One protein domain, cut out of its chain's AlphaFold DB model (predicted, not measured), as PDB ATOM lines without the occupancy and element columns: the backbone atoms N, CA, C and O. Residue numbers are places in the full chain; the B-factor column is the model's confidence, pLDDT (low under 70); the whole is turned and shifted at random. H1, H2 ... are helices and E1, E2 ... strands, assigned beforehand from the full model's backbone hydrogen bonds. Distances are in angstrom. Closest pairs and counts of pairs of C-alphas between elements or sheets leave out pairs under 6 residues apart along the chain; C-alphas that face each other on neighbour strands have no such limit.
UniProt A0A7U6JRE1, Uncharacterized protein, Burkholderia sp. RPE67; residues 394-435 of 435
ATOM      1  N   HIS A 394     101.125  38.919  87.681       83.44
ATOM      2  CA  HIS A 394     100.312  37.994  88.470       83.44
ATOM      3  C   HIS A 394     101.087  37.612  89.729       83.44
ATOM      4  O   HIS A 394     102.206  37.120  89.633       83.44
ATOM      5  N   VAL A 395     100.502  37.869  90.896       77.50
ATOM      6  CA  VAL A 395     101.059  37.523  92.208       77.50
ATOM      7  C   VAL A 395     100.024  36.654  92.909       77.50
ATOM      8  O   VAL A 395      98.862  37.046  92.992       77.50
ATOM      9  N   ASP A 396     100.417  35.453  93.333       79.25
ATOM     10  CA  ASP A 396      99.557  34.494  94.046       79.25
ATOM     11  C   ASP A 396      98.203  34.224  93.359       79.25
ATOM     12  O   ASP A 396      97.147  34.154  93.985       79.25
ATOM     13  N   GLY A 397      98.225  34.102  92.027       82.75
ATOM     14  CA  GLY A 397      97.029  33.847  91.215       82.75
ATOM     15  C   GLY A 397      96.131  35.067  90.982       82.75
ATOM     16  O   GLY A 397      95.116  34.946  90.298       82.75
ATOM     17  N   GLN A 398      96.499  36.250  91.483       74.81
ATOM     18  CA  GLN A 398      95.767  37.497  91.270       74.81
ATOM     19  C   GLN A 398      96.559  38.472  90.397       74.81
ATOM     20  O   GLN A 398      97.773  38.625  90.528       74.81
ATOM     21  N   ARG A 399      95.864  39.164  89.491       84.75
ATOM     22  CA  ARG A 399      96.474  40.192  88.643       84.75
ATOM     23  C   ARG A 399      96.678  41.477  89.447       84.75
ATOM     24  O   ARG A 399      95.714  42.153  89.790       84.75
ATOM     25  N   ALA A 400      97.930  41.846  89.678       85.00
ATOM     26  CA  ALA A 400      98.320  43.148  90.193       85.00
ATOM     27  C   ALA A 400      98.487  44.158  89.033       85.00
ATOM     28  O   ALA A 400      99.107  43.835  88.009       85.00
ATOM     29  N   PRO A 401      97.933  45.379  89.153       81.75
ATOM     30  CA  PRO A 401      98.083  46.421  88.142       81.75
ATOM     31  C   PRO A 401      99.525  46.943  88.075       81.75
ATOM     32  O   PRO A 401     100.266  46.888  89.053       81.75
ATOM     33  N   ALA A 402      99.895  47.471  86.908       85.75
ATOM     34  CA  ALA A 402     101.178  48.132  86.692       85.75
ATOM     35  C   ALA A 402     101.284  49.443  87.486       85.75
ATOM     36  O   ALA A 402     100.339  50.235  87.506       85.75
ATOM     37  N   LEU A 403     102.460  49.719  88.039       84.81
ATOM     38  CA  LEU A 403     102.850  51.006  88.601       84.81
ATOM     39  C   LEU A 403     103.547  51.849  87.518       84.81
ATOM     40  O   LEU A 403     104.769  51.917  87.424       84.81
ATOM     41  N   ARG A 404     102.749  52.479  86.653       86.81
ATOM     42  CA  ARG A 404     103.249  53.306  85.542       86.81
ATOM     43  C   ARG A 404     103.743  54.656  86.049       86.81
ATOM     44  O   ARG A 404     102.939  55.549  86.279       86.81
ATOM     45  N   PHE A 405     105.052  54.833  86.189       80.50
ATOM     46  CA  PHE A 405     105.629  56.043  86.787       80.50
ATOM     47  C   PHE A 405     105.347  57.339  86.013       80.50
ATOM     48  O   PHE A 405     105.360  58.402  86.619       80.50
ATOM     49  N   ALA A 406     105.052  57.285  84.712       82.06
ATOM     50  CA  ALA A 406     104.637  58.463  83.943       82.06
ATOM     51  C   ALA A 406     103.131  58.789  84.062       82.06
ATOM     52  O   ALA A 406     102.688  59.823  83.566       82.06
ATOM     53  N   ASP A 407     102.329  57.921  84.692       85.56
ATOM     54  CA  ASP A 407     100.896  58.153  84.878       85.56
ATOM     55  C   ASP A 407     100.675  59.223  85.966       85.56
ATOM     56  O   ASP A 407     101.138  59.044  87.100       85.56
ATOM     57  N   PRO A 408      99.936  60.312  85.678       85.56
ATOM     58  CA  PRO A 408      99.637  61.356  86.654       85.56
ATOM     59  C   PRO A 408      99.028  60.837  87.964       85.56
ATOM     60  O   PRO A 408      99.285  61.405  89.022       85.56
ATOM     61  N   LYS A 409      98.254  59.744  87.927       82.50
ATOM     62  CA  LYS A 409      97.654  59.145  89.130       82.50
ATOM     63  C   LYS A 409      98.680  58.421  89.993       82.50
ATOM     64  O   LYS A 409      98.599  58.477  91.217       82.50
ATOM     65  N   VAL A 410      99.650  57.757  89.368       84.56
ATOM     66  CA  VAL A 410     100.763  57.108  90.077       84.56
ATOM     67  C   VAL A 410     101.697  58.167  90.654       84.56
ATOM     68  O   VAL A 410     102.110  58.047  91.801       84.56
ATOM     69  N   GLN A 411     101.968  59.239  89.908       85.25
ATOM     70  CA  GLN A 411     102.728  60.392  90.401       85.25
ATOM     71  C   GLN A 411     102.046  61.055  91.605       85.25
ATOM     72  O   GLN A 411     102.708  61.299  92.609       85.25
ATOM     73  N   ALA A 412     100.729  61.278  91.550       84.38
ATOM     74  CA  ALA A 412      99.962  61.816  92.674       84.38
ATOM     75  C   ALA A 412     100.013  60.893  93.904       84.38
ATOM     76  O   ALA A 412     100.266  61.360  95.012       84.38
ATOM     77  N   LEU A 413      99.871  59.577  93.706       83.62
ATOM     78  CA  LEU A 413     100.017  58.579  94.767       83.62
ATOM     79  C   LEU A 413     101.415  58.619  95.404       83.62
ATOM     80  O   LEU A 413     101.532  58.666  96.624       83.62
ATOM     81  N   LEU A 414     102.478  58.614  94.596       84.25
ATOM     82  CA  LEU A 414     103.854  58.675  95.095       84.25
ATOM     83  C   LEU A 414     104.122  59.991  95.831       84.25
ATOM     84  O   LEU A 414     104.760  59.970  96.881       84.25
ATOM     85  N   HIS A 415     103.591  61.110  95.329       83.62
ATOM     86  CA  HIS A 415     103.675  62.417  95.979       83.62
ATOM     87  C   HIS A 415     102.975  62.412  97.343       83.62
ATOM     88  O   HIS A 415     103.547  62.877  98.329       83.62
ATOM     89  N   ALA A 416     101.772  61.837  97.422       82.44
ATOM     90  CA  ALA A 416     101.063  61.654  98.681       82.44
ATOM     91  C   ALA A 416     101.895  60.794  99.647       82.44
ATOM     92  O   ALA A 416     102.149  61.214 100.768       82.44
ATOM     93  N   LEU A 417     102.430  59.652  99.212       78.88
ATOM     94  CA  LEU A 417     103.214  58.751 100.070       78.88
ATOM     95  C   LEU A 417     104.478  59.390 100.673       78.88
ATOM     96  O   LEU A 417     104.898  58.987 101.756       78.88
ATOM     97  N   VAL A 418     105.076  60.382 100.005       80.19
ATOM     98  CA  VAL A 418     106.256  61.106 100.516       80.19
ATOM     99  C   VAL A 418     105.908  62.387 101.282       80.19
ATOM    100  O   VAL A 418     106.808  63.047 101.806       80.19
ATOM    101  N   MET A 419     104.624  62.748 101.394       79.81
ATOM    102  CA  MET A 419     104.204  63.890 102.205       79.81
ATOM    103  C   MET A 419     104.485  63.633 103.684       79.81
ATOM    104  O   MET A 419     104.112  62.608 104.254       79.81
ATOM    105  N   PHE A 420     105.101  64.622 104.333       71.31
ATOM    106  CA  PHE A 420     105.596  64.505 105.707       71.31
ATOM    107  C   PHE A 420     104.514  64.074 106.714       71.31
ATOM    108  O   PHE A 420     104.803  63.350 107.664       71.31
ATOM    109  N   VAL A 421     103.259  64.472 106.478       72.75
ATOM    110  CA  VAL A 421     102.105  64.125 107.323       72.75
ATOM    111  C   VAL A 421     101.843  62.614 107.360       72.75
ATOM    112  O   VAL A 421     101.565  62.073 108.429       72.75
ATOM    113  N   PHE A 422     102.007  61.928 106.228       75.25
ATOM    114  CA  PHE A 422     101.755  60.492 106.099       75.25
ATOM    115  C   PHE A 422     102.968  59.648 106.500       75.25
ATOM    116  O   PHE A 422     102.817  58.528 106.983       75.25
ATOM    117  N   VAL A 423     104.175  60.211 106.395       66.38
ATOM    118  CA  VAL A 423     105.408  59.580 106.891       66.38
ATOM    119  C   VAL A 423     105.462  59.574 108.426       66.38
ATOM    120  O   VAL A 423     105.969  58.624 109.017       66.38
ATOM    121  N   ALA A 424     104.936  60.612 109.085       66.19
ATOM    122  CA  ALA A 424     104.970  60.735 110.544       66.19
ATOM    123  C   ALA A 424     103.835  59.979 111.263       66.19
ATOM    124  O   ALA A 424     104.059  59.443 112.349       66.19
ATOM    125  N   SER A 425     102.638  59.937 110.672       72.88
ATOM    126  CA  SER A 425     101.418  59.433 111.327       72.88
ATOM    127  C   SER A 425     100.900  58.113 110.742       72.88
ATOM    128  O   SER A 425      99.952  57.538 111.273       72.88
ATOM    129  N   GLY A 426     101.510  57.630 109.655       73.88
ATOM    130  CA  GLY A 426     100.925  56.590 108.814       73.88
ATOM    131  C   GLY A 426      99.772  57.135 107.966       73.88
ATOM    132  O   GLY A 426      99.549  58.344 107.893       73.88
ATOM    133  N   PHE A 427      99.055  56.235 107.298       77.38
ATOM    134  CA  PHE A 427      97.907  56.581 106.464       77.38
ATOM    135  C   PHE A 427      96.941  55.406 106.324       77.38
ATOM    136  O   PHE A 427      97.319  54.234 106.396       77.38
ATOM    137  N   THR A 428      95.688  55.729 106.042       79.44
ATOM    138  CA  THR A 428      94.641  54.804 105.620       79.44
ATOM    139  C   THR A 428      94.342  54.980 104.131       79.44
ATOM    140  O   THR A 428      94.592  56.028 103.535       79.44
ATOM    141  N   ASN A 429      93.726  53.968 103.513       76.81
ATOM    142  CA  ASN A 429      93.272  54.056 102.118       76.81
ATOM    143  C   ASN A 429      92.285  55.210 101.875       76.81
ATOM    144  O   ASN A 429      92.144  55.656 100.740       76.81
ATOM    145  N   GLN A 430      91.568  55.661 102.908       78.38
ATOM    146  CA  GLN A 430      90.629  56.774 102.799       78.38
ATOM    147  C   GLN A 430      91.369  58.113 102.729       78.38
ATOM    148  O   GLN A 430      91.077  58.910 101.843       78.38
ATOM    149  N   GLU A 431      92.353  58.323 103.603       75.75
ATOM    150  CA  GLU A 431      93.169  59.545 103.640       75.75
ATOM    151  C   GLU A 431      93.974  59.723 102.346       75.75
ATOM    152  O   GLU A 431      94.027  60.814 101.789       75.75
ATOM    153  N   LEU A 432      94.502  58.627 101.796       74.19
ATOM    154  CA  LEU A 432      95.241  58.617 100.529       74.19
ATOM    155  C   LEU A 432      94.394  58.916  99.287       74.19
ATOM    156  O   LEU A 432      94.937  59.304  98.263       74.19
ATOM    157  N   ARG A 433      93.077  58.694  99.347       75.38
ATOM    158  CA  ARG A 433      92.152  59.023  98.247       75.38
ATOM    159  C   ARG A 433      91.671  60.473  98.292       75.38
ATOM    160  O   ARG A 433      91.033  60.915  97.341       75.38
ATOM    161  N   GLN A 434      91.888  61.151  99.417       73.12
ATOM    162  CA  GLN A 434      91.467  62.530  99.662       73.12
ATOM    163  C   GLN A 434      92.624  63.533  99.554       73.12
ATOM    164  O   GLN A 434      92.359  64.728  99.432       73.12
ATOM    165  N   ALA A 435      93.868  63.049  99.619       64.50
ATOM    166  CA  ALA A 435      95.089  63.780  99.283       64.50
ATOM    167  C   ALA A 435      95.303  63.820  97.767       64.50
ATOM    168  O   ALA A 435      95.819  64.858  97.296       64.50
TER     169      ALA A 435
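AT A GLANCE: This is residues 394 to 435 of the 435 residues of an uncharacterized protein of Burkholderia sp. RPE67 (UniProt A0A7U6JRE1). A loose little cluster of three helices has a thin arm at its beginning: residues 394 to 401, a tight-looking turn with the strand E1, stick out from the body. H1, the longest helix, leads away from the arm, H2 follows beyond its far end at a steep angle, and the chain folds back to bring H3 near Ala 416 of H1. The printed part has 42 residues, with one named strand and three named helices in the order E1, H1, H2, H3, and its class is mostly helix. It is loose, with a radius of gyration of the C-alphas of 12.4 A and spans of 34 by 23 by 15 A.

HOW THE PARTS SIT: Residues 394 to 401 stand free, and residues 398 to 400 of these are E1, which pairs with no named strand. Residues 394 to 395 make a short antiparallel pairing with residues 398 to 399 of E1. E1 is apart from H1, residues 408 to 417, from H2, residues 420 to 425, and from H3, residues 431 to 434. H1 and H2 are close but not clearly touching, with the C-alphas of Leu 417 and Val 423 closest at 7.2 A. They run the same way at a steep tilt of 55 degrees. H2 and H3 are apart. H1 and H3 only just touch, with 3 pairs of C-alphas within 8 A, the closest being Ala 416 and Leu 432 at 6.8 A. Every O i to N i+4 pair is within hydrogen-bond range in H1 and H2, while H3 is too short for such a pair.

IN THESE COORDINATES: E1 begins at C-alpha 398 (95.767, 37.497, 91.270). H1 runs 14.1 A from C-alpha 408 (99.637, 61.356, 86.654) to C-alpha 417, H2 measures 8.6 A, and H3 ends at C-alpha 434 (91.467, 62.530, 99.662).

THE WHOLE: The C-alphas of Gly 397 and Phe 420 are the two farthest apart, at 35.0 A. The printed part has no cut, and it ends at Ala 435, the chain's last residue. The links H1 to H2 and H2 to H3 are tight, and E1 to H1 is short. The mean pLDDT of the printed part is 79.1, and residues 423, 424 and 435 are under 70.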